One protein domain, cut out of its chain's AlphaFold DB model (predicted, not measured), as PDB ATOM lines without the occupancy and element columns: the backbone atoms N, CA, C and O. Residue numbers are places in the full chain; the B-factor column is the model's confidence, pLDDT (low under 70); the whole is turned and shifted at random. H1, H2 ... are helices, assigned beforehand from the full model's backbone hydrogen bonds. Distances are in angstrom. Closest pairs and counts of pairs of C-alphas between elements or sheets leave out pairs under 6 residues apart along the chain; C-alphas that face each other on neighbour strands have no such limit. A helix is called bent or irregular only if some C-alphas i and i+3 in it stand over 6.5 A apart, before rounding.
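What this domain is: This is residues 4 to 111 of the 462 residues of a protein of Vannella sp. CB-2014 (UniProt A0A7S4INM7). Two small helical lobes stand end to end, joined by a single run of chain near residues 47 to 51. The first lobe holds H1, H2 and the looping residues 34 to 46; the second is built round H3, with H5 and H6 set at an angle to it and H4 at the far end. You have 108 printed residues with six named helices, H1 to H6 in order, and no named strand: the class is all helix. The whole is elongated, 45 by 26 by 20 A, yet only just compact, close to loose, with a radius of gyration of the C-alphas of 15.5 A.

Where its parts are: Find C-alpha 8 at (6.363, 56.354, 12.960), where H1 begins; it runs to residue 20 and is irregular, C-alphas 14 and 17 being 7.9 A apart. H2 is residues 26 to 33, 10.4 A long. H3, the longest, runs 21.0 A from C-alpha 56 at (-5.442, 38.661, 19.002) to residue 70. H4 is residues 77 to 80. H5, residues 85 to 93, is only just irregular, with C-alphas 90 and 93 at 6.9 A. H6, residues 103 to 110, is 10.4 A long and ends at C-alpha 110, (-6.653, 33.095, 15.921).

How they stand to each other: H1 and H2 only just touch, with 3 pairs of C-alphas within 8 A, the closest Tyr 8 and Leu 26 at 6.3 A; the tilt is steep, 52 degrees, the same way. H2 and H3 are apart. H3 only just touches H5, with 3 such pairs and with its residues 62 to 66 alone; the closest C-alphas are Phe 66 and Asn 91, 7.5 A, and the lines are only just about perpendicular at 72 degrees. With residues 56 to 60 alone H3 only just touches H6, again over 3 pairs, the closest C-alphas being Arg 60 and Ile 110 at 5.9 A, at a steep tilt of 51 degrees, opposite ways. H4 and H6 are near each other. Every O i to N i+4 pair is within hydrogen-bond range in H2, H3 and H6; H1 has 4 of 9, beside 5 of 10 O i to N i+3 pairs, H5 has 3 of 5, and H4 is too short for such a pair.

The domain as a whole: Look from Glu 14 to Ser 78 for the two C-alphas farthest apart, 47.5 A. The printed part has no cut, and the link from H2 to H3, 22 residues, is long. Mean pLDDT of the printed part is 74.0; 28 residues are under 70, among them 4 to 9 and 38 to 52.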
ATOM      1  N   ASN A   4       5.937  60.855   2.655       58.09
ATOM      2  CA  ASN A   4       6.433  59.513   2.331       58.09
ATOM      3  C   ASN A   4       7.801  59.202   2.978       58.09
ATOM      4  O   ASN A   4       8.219  58.043   3.022       58.09
ATOM      5  N   LYS A   5       8.510  60.232   3.464       58.72
ATOM      6  CA  LYS A   5       9.804  60.123   4.157       58.72
ATOM      7  C   LYS A   5       9.663  60.085   5.681       58.72
ATOM      8  O   LYS A   5      10.628  59.756   6.368       58.72
ATOM      9  N   ILE A   6       8.483  60.403   6.212       62.34
ATOM     10  CA  ILE A   6       8.237  60.518   7.649       62.34
ATOM     11  C   ILE A   6       7.631  59.203   8.150       62.34
ATOM     12  O   ILE A   6       6.508  58.839   7.812       62.34
ATOM     13  N   GLY A   7       8.404  58.461   8.944       64.12
ATOM     14  CA  GLY A   7       7.968  57.211   9.571       64.12
ATOM     15  C   GLY A   7       7.487  57.404  11.010       64.12
ATOM     16  O   GLY A   7       7.786  58.413  11.648       64.12
ATOM     17  N   TYR A   8       6.828  56.381  11.564       66.88
ATOM     18  CA  TYR A   8       6.363  56.354  12.960       66.88
ATOM     19  C   TYR A   8       7.488  56.698  13.945       66.88
ATOM     20  O   TYR A   8       7.295  57.455  14.893       66.88
ATOM     21  N   SER A   9       8.694  56.175  13.693       65.00
ATOM     22  CA  SER A   9       9.867  56.420  14.536       65.00
ATOM     23  C   SER A   9      10.285  57.892  14.566       65.00
ATOM     24  O   SER A   9      10.701  58.360  15.621       65.00
ATOM     25  N   GLN A  10      10.139  58.626  13.457       71.00
ATOM     26  CA  GLN A  10      10.487  60.046  13.410       71.00
ATOM     27  C   GLN A  10       9.467  60.874  14.195       71.00
ATOM     28  O   GLN A  10       9.851  61.648  15.059       71.00
ATOM     29  N   ILE A  11       8.170  60.642  13.981       72.88
ATOM     30  CA  ILE A  11       7.100  61.358  14.700       72.88
ATOM     31  C   ILE A  11       7.162  61.074  16.206       72.88
ATOM     32  O   ILE A  11       6.924  61.961  17.020       72.88
ATOM     33  N   SER A  12       7.532  59.850  16.592       70.88
ATOM     34  CA  SER A  12       7.732  59.486  17.997       70.88
ATOM     35  C   SER A  12       8.915  60.226  18.637       70.88
ATOM     36  O   SER A  12       8.807  60.658  19.783       70.88
ATOM     37  N   LYS A  13      10.023  60.421  17.902       76.56
ATOM     38  CA  LYS A  13      11.200  61.175  18.379       76.56
ATOM     39  C   LYS A  13      10.912  62.663  18.588       76.56
ATOM     40  O   LYS A  13      11.445  63.237  19.527       76.56
ATOM     41  N   GLU A  14      10.037  63.243  17.773       81.06
ATOM     42  CA  GLU A  14       9.593  64.642  17.891       81.06
ATOM     43  C   GLU A  14       8.444  64.829  18.912       81.06
ATOM     44  O   GLU A  14       7.785  65.864  18.938       81.06
ATOM     45  N   GLY A  15       8.154  63.821  19.749       75.44
ATOM     46  CA  GLY A  15       7.166  63.916  20.833       75.44
ATOM     47  C   GLY A  15       5.730  63.504  20.479       75.44
ATOM     48  O   GLY A  15       4.877  63.452  21.361       75.44
ATOM     49  N   GLY A  16       5.444  63.117  19.232       77.44
ATOM     50  CA  GLY A  16       4.111  62.682  18.778       77.44
ATOM     51  C   GLY A  16       3.742  61.229  19.121       77.44
ATOM     52  O   GLY A  16       2.690  60.735  18.710       77.44
ATOM     53  N   GLY A  17       4.596  60.512  19.854       71.12
ATOM     54  CA  GLY A  17       4.426  59.080  20.126       71.12
ATOM     55  C   GLY A  17       3.182  58.736  20.954       71.12
ATOM     56  O   GLY A  17       2.587  57.680  20.746       71.12
ATOM     57  N   SER A  18       2.755  59.616  21.864       74.62
ATOM     58  CA  SER A  18       1.543  59.429  22.678       74.62
ATOM     59  C   SER A  18       0.265  59.520  21.843       74.62
ATOM     60  O   SER A  18      -0.633  58.700  22.021       74.62
ATOM     61  N   ILE A  19       0.218  60.451  20.887       72.50
ATOM     62  CA  ILE A  19      -0.890  60.613  19.937       72.50
ATOM     63  C   ILE A  19      -0.957  59.393  19.018       72.50
ATOM     64  O   ILE A  19      -2.010  58.783  18.871       72.50
ATOM     65  N   LEU A  20       0.181  58.958  18.469       70.06
ATOM     66  CA  LEU A  20       0.233  57.794  17.581       70.06
ATOM     67  C   LEU A  20      -0.167  56.470  18.249       70.06
ATOM     68  O   LEU A  20      -0.518  55.530  17.542       70.06
ATOM     69  N   ARG A  21      -0.123  56.364  19.584       73.25
ATOM     70  CA  ARG A  21      -0.616  55.179  20.314       73.25
ATOM     71  C   ARG A  21      -2.139  55.068  20.337       73.25
ATOM     72  O   ARG A  21      -2.637  53.984  20.612       73.25
ATOM     73  N   GLN A  22      -2.863  56.150  20.056       73.12
ATOM     74  CA  GLN A  22      -4.329  56.162  20.041       73.12
ATOM     75  C   GLN A  22      -4.918  55.672  18.709       73.12
ATOM     76  O   GLN A  22      -6.131  55.525  18.594       73.12
ATOM     77  N   TYR A  23      -4.075  55.409  17.705       65.44
ATOM     78  CA  TYR A  23      -4.499  55.029  16.360       65.44
ATOM     79  C   TYR A  23      -3.842  53.721  15.911       65.44
ATOM     80  O   TYR A  23      -2.667  53.462  16.176       65.44
ATOM     81  N   ASN A  24      -4.588  52.914  15.154       59.59
ATOM     82  CA  ASN A  24      -4.193  51.549  14.771       59.59
ATOM     83  C   ASN A  24      -2.993  51.487  13.809       59.59
ATOM     84  O   ASN A  24      -2.340  50.455  13.676       59.59
ATOM     85  N   SER A  25      -2.678  52.586  13.124       63.25
ATOM     86  CA  SER A  25      -1.472  52.736  12.308       63.25
ATOM     87  C   SER A  25      -1.179  54.214  12.060       63.25
ATOM     88  O   SER A  25      -2.064  55.057  12.209       63.25
ATOM     89  N   LEU A  26       0.035  54.535  11.595       68.19
ATOM     90  CA  LEU A  26       0.339  55.887  11.111       68.19
ATOM     91  C   LEU A  26      -0.620  56.317   9.986       68.19
ATOM     92  O   LEU A  26      -1.031  57.467   9.941       68.19
ATOM     93  N   LEU A  27      -1.027  55.388   9.113       70.06
ATOM     94  CA  LEU A  27      -2.003  55.672   8.058       70.06
ATOM     95  C   LEU A  27      -3.390  56.001   8.636       70.06
ATOM     96  O   LEU A  27      -4.048  56.909   8.139       70.06
ATOM     97  N   ALA A  28      -3.820  55.295   9.684       67.31
ATOM     98  CA  ALA A  28      -5.075  55.582  10.377       67.31
ATOM     99  C   ALA A  28      -5.019  56.941  11.089       67.31
ATOM    100  O   ALA A  28      -5.925  57.746  10.917       67.31
ATOM    101  N   ALA A  29      -3.920  57.234  11.794       75.12
ATOM    102  CA  ALA A  29      -3.703  58.533  12.430       75.12
ATOM    103  C   ALA A  29      -3.768  59.679  11.410       75.12
ATOM    104  O   ALA A  29      -4.475  60.657  11.625       75.12
ATOM    105  N   LEU A  30      -3.084  59.541  10.268       77.00
ATOM    106  CA  LEU A  30      -3.063  60.569   9.225       77.00
ATOM    107  C   LEU A  30      -4.436  60.763   8.568       77.00
ATOM    108  O   LEU A  30      -4.836  61.901   8.354       77.00
ATOM    109  N   ARG A  31      -5.192  59.686   8.321       77.56
ATOM    110  CA  ARG A  31      -6.569  59.782   7.802       77.56
ATOM    111  C   ARG A  31      -7.532  60.458   8.769       77.56
ATOM    112  O   ARG A  31      -8.454  61.124   8.318       77.56
ATOM    113  N   THR A  32      -7.347  60.266  10.072       78.44
ATOM    114  CA  THR A  32      -8.224  60.870  11.082       78.44
ATOM    115  C   THR A  32      -7.852  62.319  11.386       78.44
ATOM    116  O   THR A  32      -8.744  63.138  11.565       78.44
ATOM    117  N   ILE A  33      -6.559  62.643  11.451       80.12
ATOM    118  CA  ILE A  33      -6.076  63.986  11.813       80.12
ATOM    119  C   ILE A  33      -6.102  64.935  10.603       80.12
ATOM    120  O   ILE A  33      -6.352  66.123  10.780       80.12
ATOM    121  N   TYR A  34      -5.885  64.408   9.393       81.19
ATOM    122  CA  TYR A  34      -5.860  65.166   8.136       81.19
ATOM    123  C   TYR A  34      -6.791  64.525   7.090       81.19
ATOM    124  O   TYR A  34      -6.312  63.955   6.098       81.19
ATOM    125  N   PRO A  35      -8.119  64.534   7.315       77.62
ATOM    126  CA  PRO A  35      -9.094  63.899   6.424       77.62
ATOM    127  C   PRO A  35      -9.185  64.556   5.037       77.62
ATOM    128  O   PRO A  35      -9.626  63.917   4.086       77.62
ATOM    129  N   GLU A  36      -8.754  65.809   4.902       73.19
ATOM    130  CA  GLU A  36      -8.713  66.570   3.650       73.19
ATOM    131  C   GLU A  36      -7.637  66.088   2.664       73.19
ATOM    132  O   GLU A  36      -7.649  66.470   1.493       73.19
ATOM    133  N   HIS A  37      -6.708  65.241   3.115       74.12
ATOM    134  CA  HIS A  37      -5.656  64.670   2.283       74.12
ATOM    135  C   HIS A  37      -5.980  63.227   1.858       74.12
ATOM    136  O   HIS A  37      -6.269  62.356   2.677       74.12
ATOM    137  N   GLU A  38      -5.855  62.930   0.560       67.75
ATOM    138  CA  GLU A  38      -5.989  61.561   0.053       67.75
ATOM    139  C   GLU A  38      -4.764  60.704   0.411       67.75
ATOM    140  O   GLU A  38      -3.723  60.715  -0.254       67.75
ATOM    141  N   TRP A  39      -4.889  59.917   1.481       69.00
ATOM    142  CA  TRP A  39      -3.831  59.023   1.949       69.00
ATOM    143  C   TRP A  39      -3.915  57.629   1.311       69.00
ATOM    144  O   TRP A  39      -4.823  56.837   1.607       69.00
ATOM    145  N   SER A  40      -2.910  57.280   0.501       59.25
ATOM    146  CA  SER A  40      -2.754  55.937  -0.072       59.25
ATOM    147  C   SER A  40      -1.796  55.059   0.748       59.25
ATOM    148  O   SER A  40      -0.800  55.525   1.306       59.25
ATOM    149  N   SER A  41      -2.045  53.748   0.780       53.47
ATOM    150  CA  SER A  41      -1.141  52.776   1.414       53.47
ATOM    151  C   SER A  41       0.201  52.626   0.686       53.47
ATOM    152  O   SER A  41       1.164  52.150   1.276       53.47
ATOM    153  N   ARG A  42       0.292  53.058  -0.582       49.31
ATOM    154  CA  ARG A  42       1.541  53.078  -1.362       49.31
ATOM    155  C   ARG A  42       2.451  54.256  -1.010       49.31
ATOM    156  O   ARG A  42       3.654  54.164  -1.232       49.31
ATOM    157  N   SER A  43       1.899  55.349  -0.482       51.16
ATOM    158  CA  SER A  43       2.649  56.573  -0.182       51.16
ATOM    159  C   SER A  43       3.272  56.571   1.220       51.16
ATOM    160  O   SER A  43       4.326  57.163   1.417       51.16
ATOM    161  N   ILE A  44       2.713  55.841   2.189       55.78
ATOM    162  CA  ILE A  44       3.207  55.837   3.577       55.78
ATOM    163  C   ILE A  44       3.915  54.514   3.891       55.78
ATOM    164  O   ILE A  44       3.305  53.448   3.826       55.78
ATOM    165  N   ARG A  45       5.193  54.570   4.301       52.94
ATOM    166  CA  ARG A  45       5.893  53.423   4.911       52.94
ATOM    167  C   ARG A  45       5.302  53.168   6.300       52.94
ATOM    168  O   ARG A  45       5.779  53.701   7.303       52.94
ATOM    169  N   THR A  46       4.225  52.394   6.358       55.06
ATOM    170  CA  THR A  46       3.509  52.071   7.594       55.06
ATOM    171  C   THR A  46       4.419  51.291   8.543       55.06
ATOM    172  O   THR A  46       4.735  50.123   8.340       55.06
ATOM    173  N   SER A  47       4.878  51.955   9.600       54.50
ATOM    174  CA  SER A  47       5.508  51.286  10.739       54.50
ATOM    175  C   SER A  47       4.400  50.938  11.723       54.50
ATOM    176  O   SER A  47       3.727  51.819  12.256       54.50
ATOM    177  N   ILE A  48       4.169  49.641  11.881       57.69
ATOM    178  CA  ILE A  48       3.184  49.067  12.795       57.69
ATOM    179  C   ILE A  48       3.704  49.248  14.239       57.69
ATOM    180  O   ILE A  48       4.896  49.013  14.457       57.69
ATOM    181  N   PRO A  49       2.877  49.674  15.217       57.03
ATOM    182  CA  PRO A  49       3.305  49.829  16.611       57.03
ATOM    183  C   PRO A  49       3.922  48.546  17.197       57.03
ATOM    184  O   PRO A  49       3.491  47.442  16.869       57.03
ATOM    185  N   ILE A  50       4.898  48.692  18.103       49.44
ATOM    186  CA  ILE A  50       5.721  47.588  18.649       49.44
ATOM    187  C   ILE A  50       4.894  46.447  19.285       49.44
ATOM    188  O   ILE A  50       5.284  45.294  19.141       49.44
ATOM    189  N   ASN A  51       3.719  46.740  19.860       62.97
ATOM    190  CA  ASN A  51       2.838  45.747  20.506       62.97
ATOM    191  C   ASN A  51       1.552  45.448  19.711       62.97
ATOM    192  O   ASN A  51       0.634  44.805  20.212       62.97
ATOM    193  N   HIS A  52       1.432  45.937  18.474       67.31
ATOM    194  CA  HIS A  52       0.192  45.813  17.697       67.31
ATOM    195  C   HIS A  52      -0.237  44.350  17.504       67.31
ATOM    196  O   HIS A  52      -1.415  44.030  17.611       67.31
ATOM    197  N   TRP A  53       0.732  43.460  17.285       74.19
ATOM    198  CA  TRP A  53       0.499  42.031  17.083       74.19
ATOM    199  C   TRP A  53       0.407  41.229  18.386       74.19
ATOM    200  O   TRP A  53       0.344  40.006  18.328       74.19
ATOM    201  N   ASP A  54       0.435  41.866  19.556       77.38
ATOM    202  CA  ASP A  54       0.153  41.187  20.828       77.38
ATOM    203  C   ASP A  54      -1.355  41.001  21.041       77.38
ATOM    204  O   ASP A  54      -1.766  40.062  21.715       77.38
ATOM    205  N   ASN A  55      -2.183  41.847  20.421       78.31
ATOM    206  CA  ASN A  55      -3.636  41.739  20.471       78.31
ATOM    207  C   ASN A  55      -4.145  40.735  19.419       78.31
ATOM    208  O   ASN A  55      -3.891  40.910  18.225       78.31
ATOM    209  N   ILE A  56      -4.882  39.711  19.863       81.75
ATOM    210  CA  ILE A  56      -5.442  38.661  19.002       81.75
ATOM    211  C   ILE A  56      -6.439  39.213  17.971       81.75
ATOM    212  O   ILE A  56      -6.448  38.747  16.836       81.75
ATOM    213  N   GLU A  57      -7.191  40.265  18.308       76.62
ATOM    214  CA  GLU A  57      -8.153  40.896  17.393       76.62
ATOM    215  C   GLU A  57      -7.456  41.559  16.204       76.62
ATOM    216  O   GLU A  57      -7.889  41.412  15.065       76.62
ATOM    217  N   ASN A  58      -6.302  42.190  16.434       76.75
ATOM    218  CA  ASN A  58      -5.508  42.775  15.351       76.75
ATOM    219  C   ASN A  58      -4.956  41.685  14.420       76.75
ATOM    220  O   ASN A  58      -4.874  41.866  13.205       76.75
ATOM    221  N   GLN A  59      -4.577  40.530  14.976       85.44
ATOM    222  CA  GLN A  59      -4.133  39.392  14.174       85.44
ATOM    223  C   GLN A  59      -5.293  38.804  13.357       85.44
ATOM    224  O   GLN A  59      -5.120  38.527  12.169       85.44
ATOM    225  N   ARG A  60      -6.478  38.671  13.963       86.31
ATOM    226  CA  ARG A  60      -7.709  38.224  13.296       86.31
ATOM    227  C   ARG A  60      -8.110  39.168  12.163       86.31
ATOM    228  O   ARG A  60      -8.403  38.706  11.063       86.31
ATOM    229  N   GLU A  61      -8.049  40.479  12.383       80.44
ATOM    230  CA  GLU A  61      -8.313  41.490  11.353       80.44
ATOM    231  C   GLU A  61      -7.346  41.351  10.168       80.44
ATOM    232  O   GLU A  61      -7.777  41.334   9.013       80.44
ATOM    233  N   PHE A  62      -6.054  41.138  10.437       86.38
ATOM    234  CA  PHE A  62      -5.068  40.878   9.388       86.38
ATOM    235  C   PHE A  62      -5.408  39.633   8.556       86.38
ATOM    236  O   PHE A  62      -5.375  39.702   7.325       86.38
ATOM    237  N   PHE A  63      -5.734  38.500   9.188       86.69
ATOM    238  CA  PHE A  63      -6.058  37.269   8.457       86.69
ATOM    239  C   PHE A  63      -7.390  37.371   7.701       86.69
ATOM    240  O   PHE A  63      -7.476  36.889   6.570       86.69
ATOM    241  N   ASN A  64      -8.377  38.094   8.234       84.81
ATOM    242  CA  ASN A  64      -9.619  38.416   7.526       84.81
ATOM    243  C   ASN A  64      -9.359  39.283   6.282       84.81
ATOM    244  O   ASN A  64      -9.887  39.014   5.200       84.81
ATOM    245  N   GLU A  65      -8.507  40.306   6.395       80.00
ATOM    246  CA  GLU A  65      -8.106  41.118   5.246       80.00
ATOM    247  C   GLU A  65      -7.293  40.330   4.219       80.00
ATOM    248  O   GLU A  65      -7.478  40.518   3.013       80.00
ATOM    249  N   PHE A  66      -6.372  39.482   4.681       85.94
ATOM    250  CA  PHE A  66      -5.578  38.610   3.825       85.94
ATOM    251  C   PHE A  66      -6.492  37.681   3.029       85.94
ATOM    252  O   PHE A  66      -6.340  37.583   1.810       85.94
ATOM    253  N   ALA A  67      -7.473  37.068   3.694       85.31
ATOM    254  CA  ALA A  67      -8.446  36.189   3.066       85.31
ATOM    255  C   ALA A  67      -9.236  36.921   1.972       85.31
ATOM    256  O   ALA A  67      -9.240  36.506   0.811       85.31
ATOM    257  N   ARG A  68      -9.766  38.108   2.297       83.19
ATOM    258  CA  ARG A  68     -10.477  38.971   1.340       83.19
ATOM    259  C   ARG A  68      -9.614  39.362   0.137       83.19
ATOM    260  O   ARG A  68     -10.107  39.372  -0.987       83.19
ATOM    261  N   LYS A  69      -8.337  39.703   0.349       79.75
ATOM    262  CA  LYS A  69      -7.405  40.101  -0.727       79.75
ATOM    263  C   LYS A  69      -7.015  38.939  -1.641       79.75
ATOM    264  O   LYS A  69      -6.717  39.183  -2.805       79.75
ATOM    265  N   ASN A  70      -7.020  37.710  -1.129       78.56
ATOM    266  CA  ASN A  70      -6.654  36.507  -1.881       78.56
ATOM    267  C   ASN A  70      -7.874  35.713  -2.381       78.56
ATOM    268  O   ASN A  70      -7.699  34.642  -2.949       78.56
ATOM    269  N   GLY A  71      -9.091  36.243  -2.209       84.19
ATOM    270  CA  GLY A  71     -10.318  35.622  -2.712       84.19
ATOM    271  C   GLY A  71     -10.709  34.328  -1.997       84.19
ATOM    272  O   GLY A  71     -11.376  33.496  -2.602       84.19
ATOM    273  N   ILE A  72     -10.297  34.156  -0.738       84.69
ATOM    274  CA  ILE A  72     -10.612  32.981   0.089       84.69
ATOM    275  C   ILE A  72     -11.529  33.363   1.255       84.69
ATOM    276  O   ILE A  72     -11.533  34.519   1.695       84.69
ATOM    277  N   ASN A  73     -12.300  32.410   1.782       84.31
ATOM    278  CA  ASN A  73     -13.135  32.649   2.955       84.31
ATOM    279  C   ASN A  73     -12.361  32.362   4.250       84.31
ATOM    280  O   ASN A  73     -11.975  31.228   4.522       84.31
ATOM    281  N   ALA A  74     -12.189  33.388   5.093       85.25
ATOM    282  CA  ALA A  74     -11.461  33.267   6.356       85.25
ATOM    283  C   ALA A  74     -12.040  32.198   7.300       85.25
ATOM    284  O   ALA A  74     -11.282  31.578   8.039       85.25
ATOM    285  N   HIS A  75     -13.352  31.948   7.230       84.81
ATOM    286  CA  HIS A  75     -14.070  31.013   8.100       84.81
ATOM    287  C   HIS A  75     -14.281  29.624   7.470       84.81
ATOM    288  O   HIS A  75     -15.060  28.832   7.993       84.81
ATOM    289  N   GLN A  76     -13.630  29.321   6.339       81.94
ATOM    290  CA  GLN A  76     -13.651  27.997   5.703       81.94
ATOM    291  C   GLN A  76     -12.247  27.374   5.748       81.94
ATOM    292  O   GLN A  76     -11.394  27.739   4.937       81.94
ATOM    293  N   PRO A  77     -11.974  26.429   6.672       79.75
ATOM    294  CA  PRO A  77     -10.650  25.814   6.830       79.75
ATOM    295  C   PRO A  77     -10.062  25.206   5.546       79.75
ATOM    296  O   PRO A  77      -8.849  25.259   5.338       79.75
ATOM    297  N   SER A  78     -10.905  24.680   4.650       73.12
ATOM    298  CA  SER A  78     -10.492  24.131   3.352       73.12
ATOM    299  C   SER A  78      -9.825  25.160   2.434       73.12
ATOM    300  O   SER A  78      -8.907  24.808   1.694       73.12
ATOM    301  N   ASP A  79     -10.234  26.429   2.494       76.69
ATOM    302  CA  ASP A  79      -9.738  27.479   1.595       76.69
ATOM    303  C   ASP A  79      -8.309  27.920   1.953       76.69
ATOM    304  O   ASP A  79      -7.577  28.458   1.121       76.69
ATOM    305  N   TRP A  80      -7.871  27.636   3.181       78.25
ATOM    306  CA  TRP A  80      -6.505  27.885   3.641       78.25
ATOM    307  C   TRP A  80      -5.511  26.810   3.187       78.25
ATOM    308  O   TRP A  80      -4.302  26.983   3.346       78.25
ATOM    309  N   SER A  81      -5.994  25.710   2.603       70.31
ATOM    310  CA  SER A  81      -5.187  24.531   2.269       70.31
ATOM    311  C   SER A  81      -4.085  24.796   1.232       70.31
ATOM    312  O   SER A  81      -3.032  24.159   1.287       70.31
ATOM    313  N   ASP A  82      -4.277  25.772   0.341       67.75
ATOM    314  CA  ASP A  82      -3.298  26.163  -0.683       67.75
ATOM    315  C   ASP A  82      -2.498  27.431  -0.315       67.75
ATOM    316  O   ASP A  82      -1.638  27.876  -1.083       67.75
ATOM    317  N   ILE A  83      -2.729  28.002   0.875       77.31
ATOM    318  CA  ILE A  83      -2.019  29.188   1.365       77.31
ATOM    319  C   ILE A  83      -0.735  28.793   2.096       77.31
ATOM    320  O   ILE A  83      -0.707  27.965   3.006       77.31
ATOM    321  N   THR A  84       0.362  29.444   1.719       75.19
ATOM    322  CA  THR A  84       1.696  29.216   2.283       75.19
ATOM    323  C   THR A  84       2.086  30.269   3.316       75.19
ATOM    324  O   THR A  84       1.660  31.428   3.268       75.19
ATOM    325  N   TYR A  85       2.989  29.882   4.220       76.31
ATOM    326  CA  TYR A  85       3.649  30.798   5.153       76.31
ATOM    327  C   TYR A  85       4.306  31.976   4.414       76.31
ATOM    328  O   TYR A  85       4.229  33.128   4.852       76.31
ATOM    329  N   GLU A  86       4.950  31.697   3.279       73.31
ATOM    330  CA  GLU A  86       5.626  32.691   2.451       73.31
ATOM    331  C   GLU A  86       4.647  33.690   1.827       73.31
ATOM    332  O   GLU A  86       4.946  34.887   1.804       73.31
ATOM    333  N   GLN A  87       3.469  33.247   1.374       74.12
ATOM    334  CA  GLN A  87       2.422  34.143   0.868       74.12
ATOM    335  C   GLN A  87       1.916  35.084   1.964       74.12
ATOM    336  O   GLN A  87       1.823  36.290   1.733       74.12
ATOM    337  N   VAL A  88       1.669  34.571   3.172       79.94
ATOM    338  CA  VAL A  88       1.253  35.392   4.323       79.94
ATOM    339  C   VAL A  88       2.358  36.378   4.719       79.94
ATOM    340  O   VAL A  88       2.107  37.570   4.913       79.94
ATOM    341  N   SER A  89       3.612  35.920   4.753       76.06
ATOM    342  CA  SER A  89       4.776  36.757   5.070       76.06
ATOM    343  C   SER A  89       5.002  37.875   4.053       76.06
ATOM    344  O   SER A  89       5.302  39.005   4.442       76.06
ATOM    345  N   SER A  90       4.823  37.580   2.763       72.69
ATOM    346  CA  SER A  90       4.986  38.543   1.664       72.69
ATOM    347  C   SER A  90       3.867  39.588   1.622       72.69
ATOM    348  O   SER A  90       4.067  40.673   1.084       72.69
ATOM    349  N   ASN A  91       2.720  39.307   2.252       71.12
ATOM    350  CA  ASN A  91       1.579  40.219   2.382       71.12
ATOM    351  C   ASN A  91       1.570  41.001   3.711       71.12
ATOM    352  O   ASN A  91       0.525  41.452   4.170       71.12
ATOM    353  N   GLY A  92       2.734  41.175   4.347       70.25
ATOM    354  CA  GLY A  92       2.870  41.965   5.577       70.25
ATOM    355  C   GLY A  92       2.669  41.176   6.874       70.25
ATOM    356  O   GLY A  92       2.876  41.728   7.953       70.25
ATOM    357  N   GLY A  93       2.375  39.875   6.794       79.06
ATOM    358  CA  GLY A  93       2.188  39.000   7.955       79.06
ATOM    359  C   GLY A  93       3.485  38.538   8.618       79.06
ATOM    360  O   GLY A  93       3.437  37.845   9.628       79.06
ATOM    361  N   ARG A  94       4.663  38.916   8.096       76.88
ATOM    362  CA  ARG A  94       5.968  38.410   8.570       76.88
ATOM    363  C   ARG A  94       6.179  38.585  10.077       76.88
ATOM    364  O   ARG A  94       6.821  37.746  10.698       76.88
ATOM    365  N   THR A  95       5.682  39.670  10.665       79.00
ATOM    366  CA  THR A  95       5.845  39.941  12.102       79.00
ATOM    367  C   THR A  95       4.895  39.099  12.958       79.00
ATOM    368  O   THR A  95       5.324  38.590  13.988       79.00
ATOM    369  N   ILE A  96       3.653  38.881  12.511       82.44
ATOM    370  CA  ILE A  96       2.692  37.974  13.168       82.44
ATOM    371  C   ILE A  96       3.205  36.539  13.092       82.44
ATOM    372  O   ILE A  96       3.287  35.841  14.095       82.44
ATOM    373  N   MET A  97       3.656  36.129  11.908       82.62
ATOM    374  CA  MET A  97       4.142  34.781  11.629       82.62
ATOM    375  C   MET A  97       5.439  34.408  12.365       82.62
ATOM    376  O   MET A  97       5.850  33.254  12.310       82.62
ATOM    377  N   LYS A  98       6.101  35.350  13.054       81.69
ATOM    378  CA  LYS A  98       7.215  35.056  13.976       81.69
ATOM    379  C   LYS A  98       6.750  34.614  15.365       81.69
ATOM    380  O   LYS A  98       7.545  34.030  16.092       81.69
ATOM    381  N   LYS A  99       5.505  34.921  15.741       80.88
ATOM    382  CA  LYS A  99       4.913  34.541  17.035       80.88
ATOM    383  C   LYS A  99       4.426  33.096  17.051       80.88
ATOM    384  O   LYS A  99       4.253  32.534  18.123       80.88
ATOM    385  N   TYR A 100       4.231  32.510  15.872       79.56
ATOM    386  CA  TYR A 100       3.675  31.176  15.712       79.56
ATOM    387  C   TYR A 100       4.665  30.240  15.019       79.56
ATOM    388  O   TYR A 100       5.374  30.659  14.102       79.56
ATOM    389  N   PRO A 101       4.701  28.958  15.415       67.81
ATOM    390  CA  PRO A 101       5.602  27.974  14.823       67.81
ATOM    391  C   PRO A 101       5.180  27.540  13.405       67.81
ATOM    392  O   PRO A 101       5.996  26.987  12.667       67.81
ATOM    393  N   SER A 102       3.927  27.786  13.004       74.12
ATOM    394  CA  SER A 102       3.410  27.538  11.653       74.12
ATOM    395  C   SER A 102       2.201  28.418  11.328       74.12
ATOM    396  O   SER A 102       1.641  29.074  12.206       74.12
ATOM    397  N   LEU A 103       1.785  28.402  10.054       81.31
ATOM    398  CA  LEU A 103       0.515  28.995   9.624       81.31
ATOM    399  C   LEU A 103      -0.677  28.307  10.295       81.31
ATOM    400  O   LEU A 103      -1.561  29.000  10.776       81.31
ATOM    401  N   LEU A 104      -0.660  26.976  10.403       80.81
ATOM    402  CA  LEU A 104      -1.726  26.235  11.078       80.81
ATOM    403  C   LEU A 104      -1.870  26.653  12.546       80.81
ATOM    404  O   LEU A 104      -2.962  26.991  12.969       80.81
ATOM    405  N   ALA A 105      -0.760  26.738  13.287       79.06
ATOM    406  CA  ALA A 105      -0.787  27.142  14.691       79.06
ATOM    407  C   ALA A 105      -1.289  28.585  14.872       79.06
ATOM    408  O   ALA A 105      -1.988  28.884  15.839       79.06
ATOM    409  N   ALA A 106      -0.948  29.480  13.936       85.81
ATOM    410  CA  ALA A 106      -1.505  30.828  13.915       85.81
ATOM    411  C   ALA A 106      -3.025  30.789  13.702       85.81
ATOM    412  O   ALA A 106      -3.756  31.433  14.444       85.81
ATOM    413  N   LEU A 107      -3.502  30.006  12.733       87.06
ATOM    414  CA  LEU A 107      -4.923  29.884  12.402       87.06
ATOM    415  C   LEU A 107      -5.740  29.212  13.521       87.06
ATOM    416  O   LEU A 107      -6.808  29.714  13.844       87.06
ATOM    417  N   GLU A 108      -5.225  28.170  14.174       85.38
ATOM    418  CA  GLU A 108      -5.857  27.524  15.339       85.38
ATOM    419  C   GLU A 108      -5.955  28.473  16.541       85.38
ATOM    420  O   GLU A 108      -6.957  28.483  17.250       85.38
ATOM    421  N   THR A 109      -4.927  29.301  16.764       86.50
ATOM    422  CA  THR A 109      -4.924  30.272  17.871       86.50
ATOM    423  C   THR A 109      -5.848  31.457  17.584       86.50
ATOM    424  O   THR A 109      -6.506  31.968  18.486       86.50
ATOM    425  N   ILE A 110      -5.882  31.917  16.331       87.69
ATOM    426  CA  ILE A 110      -6.653  33.095  15.921       87.69
ATOM    427  C   ILE A 110      -8.123  32.746  15.715       87.69
ATOM    428  O   ILE A 110      -8.955  33.574  16.061       87.69
ATOM    429  N   TYR A 111      -8.437  31.544  15.224       88.06
ATOM    430  CA  TYR A 111      -9.787  31.023  14.990       88.06
ATOM    431  C   TYR A 111     -10.022  29.719  15.783       88.06
ATOM    432  O   TYR A 111     -10.172  28.649  15.177       88.06
TER     433      TYR A 111